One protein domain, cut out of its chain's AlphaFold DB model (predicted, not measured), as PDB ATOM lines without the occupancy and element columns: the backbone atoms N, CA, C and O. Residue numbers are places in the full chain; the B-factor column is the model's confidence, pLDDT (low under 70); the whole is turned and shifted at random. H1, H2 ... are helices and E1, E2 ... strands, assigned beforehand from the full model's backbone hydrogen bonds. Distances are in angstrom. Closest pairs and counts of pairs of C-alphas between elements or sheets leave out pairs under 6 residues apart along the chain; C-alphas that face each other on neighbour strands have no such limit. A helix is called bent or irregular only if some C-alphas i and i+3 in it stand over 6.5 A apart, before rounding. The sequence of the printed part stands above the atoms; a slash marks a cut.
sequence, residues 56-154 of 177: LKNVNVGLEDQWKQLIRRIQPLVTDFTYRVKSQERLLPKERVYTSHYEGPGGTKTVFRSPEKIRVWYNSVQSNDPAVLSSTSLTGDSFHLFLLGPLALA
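Overview. This is residues 56 to 154 of the 177 residues of an uncharacterized protein of Gammaproteobacteria bacterium (UniProt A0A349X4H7). A twisted sheet of six strands makes a wall, with the long helix H3 laid slantwise over one face and the other face bare. Two short helices, H1 and H2, lie between E1 and E2 along the chain, near one end of the strands, and H2 packs on H3. The printed part has 99 residues with three named helices and six named strands, in the order E1 H1 H2 E2 E3 E4 E5 E6 H3; the antiparallel sheet runs E1 - E2 - E3 - E4 - E5 - E6, and the class is mixed. The whole is compact, with a radius of gyration of the C-alphas of 13.2 A and spans of 35 by 27 by 21 A.

Along the chain. Find C-alpha 59 at (105.677, 81.022, 69.885), where E1, residues 59 to 64, begins. E2 is 86 to 92, 20.2 A long; E3 97 to 104, 23.3 A; E4 107 to 114, 23.9 A; E5 117 to 122; E6 125 to 127. H1 is 71 to 74 and H2 76 to 79. H3, 130 to 154, runs 29.7 A to C-alpha 154 at (119.565, 83.194, 79.082); it is irregular, with C-alphas 147 and 150 9.4 A apart and a kink of 106 degrees near residue 148.

Arrangement. E2 to E6 form a meander, each strand the antiparallel neighbour of the one before. Look for N 61 and O 89 at 2.9 A between E1 and E2, N 90 and O 99 at 2.8 A in the hairpin E2 and E3, N 111 and O 100 at 2.8 A in E3 and E4, N 112 and O 119 at 2.9 A in E4 and E5, and N 127 and O 120 at 2.8 A in E5 and E6. H3 is on the sheet at a height of 9.3 A, two layers with the helix on one face; the C-alphas of Tyr 98 and Gly 140, the closest of E3 and H3, are 6.2 A apart. H2 touches H3 at residues 131 to 139 alone, closest at the C-alphas of Val 78 and Ser 135, 5.4 A. H1 is close to H2 but not clearly touching, with the C-alphas of Arg 72 and Thr 79 closest at 6.1 A. In H3, 16 of 21 O i to N i+4 pairs are within hydrogen-bond range; H1 and H2 are too short for such a pair.

Size, cuts and confidence. The C-alphas farthest apart, those of Pro 105 and Ala 154, are 38.3 A apart. The printed part has no cut and no long link, and no printed residue is under 70 in pLDDT.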
ATOM      1  N   LEU A  56     106.575  84.489  78.366       94.81
ATOM      2  CA  LEU A  56     106.480  83.940  77.014       94.81
ATOM      3  C   LEU A  56     106.085  82.456  77.046       94.81
ATOM      4  O   LEU A  56     106.911  81.547  77.095       94.81
ATOM      5  N   LYS A  57     104.776  82.206  76.972       95.06
ATOM      6  CA  LYS A  57     104.207  80.849  77.050       95.06
ATOM      7  C   LYS A  57     104.460  80.013  75.800       95.06
ATOM      8  O   LYS A  57     104.682  78.810  75.895       95.06
ATOM      9  N   ASN A  58     104.320  80.611  74.619       95.75
ATOM     10  CA  ASN A  58     104.541  79.924  73.355       95.75
ATOM     11  C   ASN A  58     104.833  80.898  72.213       95.75
ATOM     12  O   ASN A  58     104.448  82.065  72.260       95.75
ATOM     13  N   VAL A  59     105.478  80.370  71.178       96.62
ATOM     14  CA  VAL A  59     105.677  81.022  69.885       96.62
ATOM     15  C   VAL A  59     105.111  80.088  68.825       96.62
ATOM     16  O   VAL A  59     105.466  78.911  68.808       96.62
ATOM     17  N   ASN A  60     104.230  80.592  67.960       97.19
ATOM     18  CA  ASN A  60     103.704  79.841  66.819       97.19
ATOM     19  C   ASN A  60     104.117  80.551  65.535       97.19
ATOM     20  O   ASN A  60     103.969  81.770  65.437       97.19
ATOM     21  N   VAL A  61     104.621  79.797  64.562       96.50
ATOM     22  CA  VAL A  61     105.091  80.336  63.282       96.50
ATOM     23  C   VAL A  61     104.576  79.464  62.150       96.50
ATOM     24  O   VAL A  61     104.688  78.242  62.202       96.50
ATOM     25  N   GLY A  62     104.030  80.109  61.122       96.56
ATOM     26  CA  GLY A  62     103.720  79.481  59.845       96.56
ATOM     27  C   GLY A  62     104.698  79.958  58.779       96.56
ATOM     28  O   GLY A  62     104.893  81.166  58.642       96.56
ATOM     29  N   LEU A  63     105.303  79.034  58.034       93.31
ATOM     30  CA  LEU A  63     106.205  79.352  56.924       93.31
ATOM     31  C   LEU A  63     105.750  78.639  55.653       93.31
ATOM     32  O   LEU A  63     105.272  77.509  55.696       93.31
ATOM     33  N   GLU A  64     105.944  79.284  54.511       93.62
ATOM     34  CA  GLU A  64     105.779  78.677  53.193       93.62
ATOM     35  C   GLU A  64     106.859  79.240  52.275       93.62
ATOM     36  O   GLU A  64     106.884  80.441  52.009       93.62
ATOM     37  N   ASP A  65     107.773  78.384  51.818       82.38
ATOM     38  CA  ASP A  65     108.814  78.785  50.871       82.38
ATOM     39  C   ASP A  65     109.327  77.586  50.056       82.38
ATOM     40  O   ASP A  65     109.066  76.417  50.355       82.38
ATOM     41  N   GLN A  66     110.079  77.877  49.000       80.00
ATOM     42  CA  GLN A  66     110.741  76.897  48.156       80.00
ATOM     43  C   GLN A  66     112.256  76.932  48.349       80.00
ATOM     44  O   GLN A  66     112.945  77.896  48.002       80.00
ATOM     45  N   TRP A  67     112.807  75.803  48.787       82.69
ATOM     46  CA  TRP A  67     114.250  75.621  48.885       82.69
ATOM     47  C   TRP A  67     114.949  75.781  47.532       82.69
ATOM     48  O   TRP A  67     114.622  75.113  46.544       82.69
ATOM     49  N   LYS A  68     115.987  76.621  47.496       83.31
ATOM     50  CA  LYS A  68     116.838  76.782  46.309       83.31
ATOM     51  C   LYS A  68     117.638  75.503  46.026       83.31
ATOM     52  O   LYS A  68     117.915  74.699  46.909       83.31
ATOM     53  N   GLN A  69     118.052  75.311  44.774       82.88
ATOM     54  CA  GLN A  69     118.661  74.050  44.318       82.88
ATOM     55  C   GLN A  69     119.937  73.647  45.072       82.88
ATOM     56  O   GLN A  69     120.177  72.462  45.285       82.88
ATOM     57  N   LEU A  70     120.756  74.618  45.483       84.44
ATOM     58  CA  LEU A  70     122.048  74.345  46.109       84.44
ATOM     59  C   LEU A  70     121.906  73.669  47.482       84.44
ATOM     60  O   LEU A  70     122.545  72.648  47.733       84.44
ATOM     61  N   ILE A  71     121.038  74.194  48.352       83.25
ATOM     62  CA  ILE A  71     120.904  73.690  49.728       83.25
ATOM     63  C   ILE A  71     120.342  72.265  49.765       83.25
ATOM     64  O   ILE A  71     120.777  71.441  50.567       83.25
ATOM     65  N   ARG A  72     119.495  71.924  48.783       87.81
ATOM     66  CA  ARG A  72     118.967  70.568  48.569       87.81
ATOM     67  C   ARG A  72     120.061  69.529  48.312       87.81
ATOM     68  O   ARG A  72     119.825  68.352  48.550       87.81
ATOM     69  N   ARG A  73     121.230  69.945  47.812       88.25
ATOM     70  CA  ARG A  73     122.374  69.060  47.535       88.25
ATOM     71  C   ARG A  73     123.370  69.015  48.686       88.25
ATOM     72  O   ARG A  73     123.872  67.944  48.994       88.25
ATOM     73  N   ILE A  74     123.658  70.164  49.302       91.88
ATOM     74  CA  ILE A  74     124.668  70.254  50.368       91.88
ATOM     75  C   ILE A  74     124.125  69.686  51.684       91.88
ATOM     76  O   ILE A  74     124.849  69.003  52.401       91.88
ATOM     77  N   GLN A  75     122.857  69.953  52.010       91.44
ATOM     78  CA  GLN A  75     122.259  69.561  53.289       91.44
ATOM     79  C   GLN A  75     120.882  68.908  53.094       91.44
ATOM     80  O   GLN A  75     119.880  69.415  53.607       91.44
ATOM     81  N   PRO A  76     120.790  67.782  52.362       92.69
ATOM     82  CA  PRO A  76     119.511  67.176  51.993       92.69
ATOM     83  C   PRO A  76     118.679  66.741  53.204       92.69
ATOM     84  O   PRO A  76     117.477  66.967  53.205       92.69
ATOM     85  N   LEU A  77     119.303  66.188  54.252       94.00
ATOM     86  CA  LEU A  77     118.598  65.722  55.457       94.00
ATOM     87  C   LEU A  77     118.122  66.850  56.376       94.00
ATOM     88  O   LEU A  77     117.162  66.669  57.121       94.00
ATOM     89  N   VAL A  78     118.812  67.992  56.365       93.50
ATOM     90  CA  VAL A  78     118.378  69.184  57.107       93.50
ATOM     91  C   VAL A  78     117.256  69.852  56.330       93.50
ATOM     92  O   VAL A  78     116.187  70.099  56.873       93.50
ATOM     93  N   THR A  79     117.478  70.092  55.038       93.50
ATOM     94  CA  THR A  79     116.510  70.745  54.151       93.50
ATOM     95  C   THR A  79     115.224  69.938  54.045       93.50
ATOM     96  O   THR A  79     114.146  70.509  54.126       93.50
ATOM     97  N   ASP A  80     115.343  68.621  53.856       95.19
ATOM     98  CA  ASP A  80     114.236  67.673  53.724       95.19
ATOM     99  C   ASP A  80     113.128  68.194  52.790       95.19
ATOM    100  O   ASP A  80     111.945  68.277  53.121       95.19
ATOM    101  N   PHE A  81     113.568  68.655  51.615       94.25
ATOM    102  CA  PHE A  81     112.808  69.551  50.741       94.25
ATOM    103  C   PHE A  81     111.538  68.932  50.149       94.25
ATOM    104  O   PHE A  81     110.710  69.659  49.608       94.25
ATOM    105  N   THR A  82     111.393  67.606  50.183       94.94
ATOM    106  CA  THR A  82     110.166  66.936  49.738       94.94
ATOM    107  C   THR A  82     109.047  67.069  50.763       94.94
ATOM    108  O   THR A  82     107.888  66.967  50.384       94.94
ATOM    109  N   TYR A  83     109.374  67.319  52.032       96.88
ATOM    110  CA  TYR A  83     108.397  67.448  53.113       96.88
ATOM    111  C   TYR A  83     108.344  68.863  53.691       96.88
ATOM    112  O   TYR A  83     107.264  69.356  53.983       96.88
ATOM    113  N   ARG A  84     109.486  69.544  53.843       94.88
ATOM    114  CA  ARG A  84     109.583  70.867  54.483       94.88
ATOM    115  C   ARG A  84     109.352  72.011  53.492       94.88
ATOM    116  O   ARG A  84     110.278  72.767  53.223       94.88
ATOM    117  N   VAL A  85     108.152  72.126  52.929       94.88
ATOM    118  CA  VAL A  85     107.790  73.246  52.028       94.88
ATOM    119  C   VAL A  85     106.906  74.252  52.757       94.88
ATOM    120  O   VAL A  85     107.237  75.435  52.832       94.88
ATOM    121  N   LYS A  86     105.814  73.767  53.346       97.00
ATOM    122  CA  LYS A  86     104.982  74.523  54.285       97.00
ATOM    123  C   LYS A  86     105.241  74.019  55.692       97.00
ATOM    124  O   LYS A  86     105.462  72.820  55.865       97.00
ATOM    125  N   SER A  87     105.210  74.898  56.686       96.56
ATOM    126  CA  SER A  87     105.314  74.515  58.088       96.56
ATOM    127  C   SER A  87     104.329  75.262  58.975       96.56
ATOM    128  O   SER A  87     104.007  76.425  58.742       96.56
ATOM    129  N   GLN A  88     103.857  74.561  60.000       98.00
ATOM    130  CA  GLN A  88     103.227  75.112  61.192       98.00
ATOM    131  C   GLN A  88     104.049  74.634  62.379       98.00
ATOM    132  O   GLN A  88     104.181  73.431  62.618       98.00
ATOM    133  N   GLU A  89     104.649  75.571  63.095       96.88
ATOM    134  CA  GLU A  89     105.640  75.291  64.123       96.88
ATOM    135  C   GLU A  89     105.236  75.948  65.430       96.88
ATOM    136  O   GLU A  89     104.680  77.047  65.449       96.88
ATOM    137  N   ARG A  90     105.527  75.268  66.534       97.56
ATOM    138  CA  ARG A  90     105.246  75.746  67.878       97.56
ATOM    139  C   ARG A  90     106.430  75.472  68.782       97.56
ATOM    140  O   ARG A  90     106.901  74.340  68.880       97.56
ATOM    141  N   LEU A  91     106.863  76.516  69.471       97.31
ATOM    142  CA  LEU A  91     107.872  76.464  70.511       97.31
ATOM    143  C   LEU A  91     107.223  76.801  71.852       97.31
ATOM    144  O   LEU A  91     106.502  77.793  71.966       97.31
ATOM    145  N   LEU A  92     107.501  75.984  72.860       96.31
ATOM    146  CA  LEU A  92     107.210  76.241  74.265       96.31
ATOM    147  C   LEU A  92     108.549  76.553  74.956       96.31
ATOM    148  O   LEU A  92     109.323  75.622  75.203       96.31
ATOM    149  N   PRO A  93     108.895  77.839  75.180       93.81
ATOM    150  CA  PRO A  93     110.233  78.223  75.630       93.81
ATOM    151  C   PRO A  93     110.624  77.606  76.973       93.81
ATOM    152  O   PRO A  93     111.708  77.038  77.084       93.81
ATOM    153  N   LYS A  94     109.720  77.651  77.961       91.81
ATOM    154  CA  LYS A  94     109.968  77.160  79.323       91.81
ATOM    155  C   LYS A  94     110.183  75.648  79.368       91.81
ATOM    156  O   LYS A  94     111.101  75.164  80.020       91.81
ATOM    157  N   GLU A  95     109.359  74.899  78.644       93.44
ATOM    158  CA  GLU A  95     109.428  73.441  78.543       93.44
ATOM    159  C   GLU A  95     110.526  72.974  77.575       93.44
ATOM    160  O   GLU A  95     110.845  71.785  77.523       93.44
ATOM    161  N   ARG A  96     111.094  73.900  76.788       93.31
ATOM    162  CA  ARG A  96     112.050  73.630  75.704       93.31
ATOM    163  C   ARG A  96     111.517  72.590  74.718       93.31
ATOM    164  O   ARG A  96     112.253  71.729  74.234       93.31
ATOM    165  N   VAL A  97     110.219  72.673  74.431       96.75
ATOM    166  CA  VAL A  97     109.531  71.776  73.500       96.75
ATOM    167  C   VAL A  97     109.332  72.482  72.170       96.75
ATOM    168  O   VAL A  97     108.721  73.546  72.111       96.75
ATOM    169  N   TYR A  98     109.807  71.855  71.101       97.94
ATOM    170  CA  TYR A  98     109.567  72.255  69.725       97.94
ATOM    171  C   TYR A  98     108.732  71.189  69.020       97.94
ATOM    172  O   TYR A  98     109.057  69.998  69.039       97.94
ATOM    173  N   THR A  99     107.655  71.618  68.378       98.31
ATOM    174  CA  THR A  99     106.828  70.761  67.532       98.31
ATOM    175  C   THR A  99     106.622  71.413  66.187       98.31
ATOM    176  O   THR A  99     106.396  72.620  66.121       98.31
ATOM    177  N   SER A 100     106.627  70.618  65.129       97.94
ATOM    178  CA  SER A 100     106.306  71.121  63.801       97.94
ATOM    179  C   SER A 100     105.517  70.116  62.990       97.94
ATOM    180  O   SER A 100     105.670  68.902  63.131       97.94
ATOM    181  N   HIS A 101     104.659  70.658  62.139       98.44
ATOM    182  CA  HIS A 101     103.964  69.940  61.094       98.44
ATOM    183  C   HIS A 101     104.367  70.550  59.758       98.44
ATOM    184  O   HIS A 101     104.245  71.759  59.570       98.44
ATOM    185  N   TYR A 102     104.872  69.718  58.856       97.94
ATOM    186  CA  TYR A 102     105.278  70.108  57.520       97.94
ATOM    187  C   TYR A 102     104.425  69.422  56.469       97.94
ATOM    188  O   TYR A 102     104.083  68.245  56.615       97.94
ATOM    189  N   GLU A 103     104.193  70.137  55.376       98.19
ATOM    190  CA  GLU A 103     103.531  69.626  54.182       98.19
ATOM    191  C   GLU A 103     104.388  69.909  52.946       98.19
ATOM    192  O   GLU A 103     104.897  71.021  52.755       98.19
ATOM    193  N   GLY A 104     104.531  68.902  52.086       96.88
ATOM    194  CA  GLY A 104     105.240  69.008  50.816       96.88
ATOM    195  C   GLY A 104     104.872  67.879  49.845       96.88
ATOM    196  O   GLY A 104     104.027  67.041  50.156       96.88
ATOM    197  N   PRO A 105     105.502  67.818  48.656       96.31
ATOM    198  CA  PRO A 105     105.207  66.796  47.644       96.31
ATOM    199  C   PRO A 105     105.398  65.338  48.100       96.31
ATOM    200  O   PRO A 105     104.818  64.436  47.506       96.31
ATOM    201  N   GLY A 106     106.218  65.095  49.127       96.12
ATOM    202  CA  GLY A 106     106.408  63.779  49.748       96.12
ATOM    203  C   GLY A 106     105.313  63.391  50.751       96.12
ATOM    204  O   GLY A 106     105.314  62.262  51.241       96.12
ATOM    205  N   GLY A 107     104.390  64.309  51.052       98.06
ATOM    206  CA  GLY A 107     103.336  64.162  52.048       98.06
ATOM    207  C   GLY A 107     103.610  65.000  53.295       98.06
ATOM    208  O   GLY A 107     104.035  66.154  53.193       98.06
ATOM    209  N   THR A 108     103.363  64.433  54.474       98.50
ATOM    210  CA  THR A 108     103.481  65.152  55.748       98.50
ATOM    211  C   THR A 108     104.678  64.691  56.564       98.50
ATOM    212  O   THR A 108     105.023  63.507  56.593       98.50
ATOM    213  N   LYS A 109     105.304  65.633  57.271       98.44
ATOM    214  CA  LYS A 109     106.304  65.341  58.302       98.44
ATOM    215  C   LYS A 109     105.878  65.994  59.605       98.44
ATOM    216  O   LYS A 109     105.629  67.190  59.634       98.44
ATOM    217  N   THR A 110     105.831  65.233  60.690       98.75
ATOM    218  CA  THR A 110     105.566  65.767  62.032       98.75
ATOM    219  C   THR A 110     106.776  65.540  62.922       98.75
ATOM    220  O   THR A 110     107.404  64.482  62.864       98.75
ATOM    221  N   VAL A 111     107.117  66.532  63.737       98.56
ATOM    222  CA  VAL A 111     108.275  66.507  64.631       98.56
ATOM    223  C   VAL A 111     107.838  66.856  66.043       98.56
ATOM    224  O   VAL A 111     107.063  67.786  66.256       98.56
ATOM    225  N   PHE A 112     108.385  66.124  67.007       98.56
ATOM    226  CA  PHE A 112     108.370  66.474  68.421       98.56
ATOM    227  C   PHE A 112     109.800  66.417  68.957       98.56
ATOM    228  O   PHE A 112     110.452  65.374  68.867       98.56
ATOM    229  N   ARG A 113     110.263  67.515  69.546       97.88
ATOM    230  CA  ARG A 113     111.572  67.648  70.184       97.88
ATOM    231  C   ARG A 113     111.391  68.239  71.580       97.88
ATOM    232  O   ARG A 113     110.804  69.303  71.723       97.88
ATOM    233  N   SER A 114     111.917  67.564  72.592       97.25
ATOM    234  CA  SER A 114     112.146  68.073  73.955       97.25
ATOM    235  C   SER A 114     113.600  67.790  74.330       97.25
ATOM    236  O   SER A 114     114.198  66.972  73.636       97.25
ATOM    237  N   PRO A 115     114.185  68.358  75.404       94.06
ATOM    238  CA  PRO A 115     115.600  68.157  75.747       94.06
ATOM    239  C   PRO A 115     116.059  66.691  75.731       94.06
ATOM    240  O   PRO A 115     117.141  66.391  75.232       94.06
ATOM    241  N   GLU A 116     115.194  65.783  76.173       96.25
ATOM    242  CA  GLU A 116     115.484  64.354  76.324       96.25
ATOM    243  C   GLU A 116     115.101  63.505  75.106       96.25
ATOM    244  O   GLU A 116     115.462  62.330  75.032       96.25
ATOM    245  N   LYS A 117     114.313  64.047  74.165       97.38
ATOM    246  CA  LYS A 117     113.640  63.215  73.164       97.38
ATOM    247  C   LYS A 117     113.449  63.886  71.817       97.38
ATOM    248  O   LYS A 117     113.051  65.042  71.725       97.38
ATOM    249  N   ILE A 118     113.605  63.083  70.768       98.44
ATOM    250  CA  ILE A 118     113.195  63.398  69.403       98.44
ATOM    251  C   ILE A 118     112.278  62.294  68.877       98.44
ATOM    252  O   ILE A 118     112.522  61.103  69.082       98.44
ATOM    253  N   ARG A 119     111.196  62.691  68.213       98.69
ATOM    254  CA  ARG A 119     110.345  61.805  67.420       98.69
ATOM    255  C   ARG A 119     110.007  62.490  66.106       98.69
ATOM    256  O   ARG A 119     109.663  63.672  66.087       98.69
ATOM    257  N   VAL A 120     110.105  61.731  65.024       98.75
ATOM    258  CA  VAL A 120     109.820  62.194  63.669       98.75
ATOM    259  C   VAL A 120     108.885  61.192  63.023       98.75
ATOM    260  O   VAL A 120     109.142  59.992  63.078       98.75
ATOM    261  N   TRP A 121     107.821  61.681  62.404       98.81
ATOM    262  CA  TRP A 121     106.898  60.872  61.621       98.81
ATOM    263  C   TRP A 121     106.856  61.396  60.197       98.81
ATOM    264  O   TRP A 121     106.683  62.596  60.004       98.81
ATOM    265  N   TYR A 122     106.963  60.498  59.224       98.62
ATOM    266  CA  TYR A 122     106.663  60.773  57.821       98.62
ATOM    267  C   TYR A 122     105.388  60.037  57.459       98.62
ATOM    268  O   TYR A 122     105.317  58.823  57.643       98.62
ATOM    269  N   ASN A 123     104.377  60.749  56.968       98.31
ATOM    270  CA  ASN A 123     103.096  60.153  56.586       98.31
ATOM    271  C   ASN A 123     102.513  59.259  57.702       98.31
ATOM    272  O   ASN A 123     102.076  58.138  57.464       98.31
ATOM    273  N   SER A 124     102.563  59.756  58.943       97.62
ATOM    274  CA  SER A 124     102.158  59.053  60.175       97.62
ATOM    275  C   SER A 124     102.997  57.824  60.565       97.62
ATOM    276  O   SER A 124     102.736  57.214  61.601       97.62
ATOM    277  N   VAL A 125     104.046  57.483  59.813       98.50
ATOM    278  CA  VAL A 125     104.987  56.404  60.143       98.50
ATOM    279  C   VAL A 125     106.181  56.981  60.892       98.50
ATOM    280  O   VAL A 125     106.880  57.859  60.387       98.50
ATOM    281  N   GLN A 126     106.420  56.498  62.112       98.50
ATOM    282  CA  GLN A 126     107.552  56.958  62.912       98.50
ATOM    283  C   GLN A 126     108.874  56.503  62.281       98.50
ATOM    284  O   GLN A 126     109.056  55.320  61.998       98.50
ATOM    285  N   SER A 127     109.811  57.434  62.111       98.25
ATOM    286  CA  SER A 127     111.180  57.125  61.711       98.25
ATOM    287  C   SER A 127     112.039  56.811  62.932       98.25
ATOM    288  O   SER A 127     111.992  57.522  63.938       98.25
ATOM    289  N   ASN A 128     112.854  55.766  62.813       98.19
ATOM    290  CA  ASN A 128     113.914  55.425  63.763       98.19
ATOM    291  C   ASN A 128     115.311  55.568  63.131       98.19
ATOM    292  O   ASN A 128     116.289  55.107  63.711       98.19
ATOM    293  N   ASP A 129     115.409  56.178  61.943       98.38
ATOM    294  CA  ASP A 129     116.685  56.421  61.270       98.38
ATOM    295  C   ASP A 129     117.524  57.432  62.083       98.38
ATOM    296  O   ASP A 129     117.106  58.588  62.237       98.38
ATOM    297  N   PRO A 130     118.713  57.046  62.590       98.19
ATOM    298  CA  PRO A 130     119.550  57.927  63.401       98.19
ATOM    299  C   PRO A 130     119.947  59.232  62.699       98.19
ATOM    300  O   PRO A 130     120.060  60.270  63.359       98.19
ATOM    301  N   ALA A 131     120.137  59.211  61.378       97.81
ATOM    302  CA  ALA A 131     120.530  60.389  60.613       97.81
ATOM    303  C   ALA A 131     119.375  61.398  60.523       97.81
ATOM    304  O   ALA A 131     119.585  62.592  60.748       97.81
ATOM    305  N   VAL A 132     118.152  60.912  60.283       98.06
ATOM    306  CA  VAL A 132     116.922  61.723  60.304       98.06
ATOM    307  C   VAL A 132     116.687  62.327  61.685       98.06
ATOM    308  O   VAL A 132     116.378  63.516  61.800       98.06
ATOM    309  N   LEU A 133     116.810  61.518  62.742       98.44
ATOM    310  CA  LEU A 133     116.590  61.976  64.114       98.44
ATOM    311  C   LEU A 133     117.618  63.043  64.511       98.44
ATOM    312  O   LEU A 133     117.245  64.068  65.083       98.44
ATOM    313  N   SER A 134     118.887  62.850  64.151       97.62
ATOM    314  CA  SER A 134     119.962  63.801  64.453       97.62
ATOM    315  C   SER A 134     119.815  65.103  63.659       97.62
ATOM    316  O   SER A 134     119.869  66.184  64.247       97.62
ATOM    317  N   SER A 135     119.559  65.030  62.346       97.44
ATOM    318  CA  SER A 135     119.370  66.230  61.513       97.44
ATOM    319  C   SER A 135     118.135  67.029  61.932       97.44
ATOM    320  O   SER A 135     118.156  68.265  61.946       97.44
ATOM    321  N   THR A 136     117.062  66.335  62.314       98.00
ATOM    322  CA  THR A 136     115.826  66.976  62.766       98.00
ATOM    323  C   THR A 136     115.991  67.572  64.164       98.00
ATOM    324  O   THR A 136     115.480  68.663  64.404       98.00
ATOM    325  N   SER A 137     116.758  66.930  65.053       97.56
ATOM    326  CA  SER A 137     117.114  67.507  66.361       97.56
ATOM    327  C   SER A 137     117.902  68.802  66.192       97.56
ATOM    328  O   SER A 137     117.495  69.826  66.728       97.56
ATOM    329  N   LEU A 138     118.951  68.788  65.358       96.69
ATOM    330  CA  LEU A 138     119.729  69.986  65.026       96.69
ATOM    331  C   LEU A 138     118.836  71.109  64.483       96.69
ATOM    332  O   LEU A 138     118.982  72.266  64.868       96.69
ATOM    333  N   THR A 139     117.905  70.769  63.591       95.12
ATOM    334  CA  THR A 139     116.966  71.740  63.022       95.12
ATOM    335  C   THR A 139     116.067  72.338  64.105       95.12
ATOM    336  O   THR A 139     115.958  73.558  64.178       95.12
ATOM    337  N   GLY A 140     115.451  71.512  64.957       95.25
ATOM    338  CA  GLY A 140     114.583  71.992  66.038       95.25
ATOM    339  C   GLY A 140     115.330  72.879  67.038       95.25
ATOM    340  O   GLY A 140     114.842  73.947  67.401       95.25
ATOM    341  N   ASP A 141     116.550  72.485  67.405       95.31
ATOM    342  CA  ASP A 141     117.400  73.256  68.317       95.31
ATOM    343  C   ASP A 141     117.842  74.586  67.672       95.31
ATOM    344  O   ASP A 141     117.890  75.623  68.335       95.31
ATOM    345  N   SER A 142     118.075  74.598  66.356       94.75
ATOM    346  CA  SER A 142     118.359  75.831  65.608       94.75
ATOM    347  C   SER A 142     117.147  76.764  65.563       94.75
ATOM    348  O   SER A 142     117.298  77.965  65.750       94.75
ATOM    349  N   PHE A 143     115.933  76.237  65.371       92.81
ATOM    350  CA  PHE A 143     114.710  77.050  65.395       92.81
ATOM    351  C   PHE A 143     114.427  77.640  66.777       92.81
ATOM    352  O   PHE A 143     113.957  78.772  66.861       92.81
ATOM    353  N   HIS A 144     114.777  76.939  67.859       93.31
ATOM    354  CA  HIS A 144     114.744  77.524  69.199       93.31
ATOM    355  C   HIS A 144     115.605  78.796  69.276       93.31
ATOM    356  O   HIS A 144     115.130  79.832  69.741       93.31
ATOM    357  N   LEU A 145     116.831  78.745  68.742       93.69
ATOM    358  CA  LEU A 145     117.724  79.901  68.688       93.69
ATOM    359  C   LEU A 145     117.223  80.991  67.730       93.69
ATOM    360  O   LEU A 145     117.255  82.166  68.074       93.69
ATOM    361  N   PHE A 146     116.752  80.632  66.535       93.06
ATOM    362  CA  PHE A 146     116.338  81.611  65.524       93.06
ATOM    363  C   PHE A 146     115.075  82.377  65.920       93.06
ATOM    364  O   PHE A 146     114.956  83.555  65.592       93.06
ATOM    365  N   LEU A 147     114.147  81.725  66.625       93.81
ATOM    366  CA  LEU A 147     112.891  82.347  67.042       93.81
ATOM    367  C   LEU A 147     113.038  83.206  68.298       93.81
ATOM    368  O   LEU A 147     112.350  84.215  68.421       93.81
ATOM    369  N   LEU A 148     113.910  82.816  69.230       94.69
ATOM    370  CA  LEU A 148     114.090  83.524  70.501       94.69
ATOM    371  C   LEU A 148     115.302  84.464  70.506       94.69
ATOM    372  O   LEU A 148     115.416  85.320  71.383       94.69
ATOM    373  N   GLY A 149     116.222  84.305  69.554       93.88
ATOM    374  CA  GLY A 149     117.457  85.073  69.487       93.88
ATOM    375  C   GLY A 149     118.242  84.995  70.806       93.88
ATOM    376  O   GLY A 149     118.453  83.895  71.325       93.88
ATOM    377  N   PRO A 150     118.645  86.138  71.394       94.38
ATOM    378  CA  PRO A 150     119.352  86.176  72.677       94.38
ATOM    379  C   PRO A 150     118.588  85.518  73.833       94.38
ATOM    380  O   PRO A 150     119.212  85.027  74.769       94.38
ATOM    381  N   LEU A 151     117.251  85.468  73.779       95.25
ATOM    382  CA  LEU A 151     116.442  84.907  74.863       95.25
ATOM    383  C   LEU A 151     116.648  83.393  75.029       95.25
ATOM    384  O   LEU A 151     116.587  82.889  76.148       95.25
ATOM    385  N   ALA A 152     116.971  82.673  73.947       94.25
ATOM    386  CA  ALA A 152     117.322  81.247  74.009       94.25
ATOM    387  C   ALA A 152     118.609  80.979  74.806       94.25
ATOM    388  O   ALA A 152     118.881  79.835  75.172       94.25
ATOM    389  N   LEU A 153     119.419  82.014  75.049       93.75
ATOM    390  CA  LEU A 153     120.747  81.891  75.639       93.75
ATOM    391  C   LEU A 153     120.808  82.370  77.099       93.75
ATOM    392  O   LEU A 153     121.898  82.478  77.654       93.75
ATOM    393  N   ALA A 154     119.658  82.627  77.734       92.06
ATOM    394  CA  ALA A 154     119.565  83.194  79.082       92.06
ATOM    395  C   ALA A 154     120.422  82.452  80.128       92.06
ATOM    396  O   ALA A 154     121.105  83.077  80.935       92.06
TER     397      ALA A 154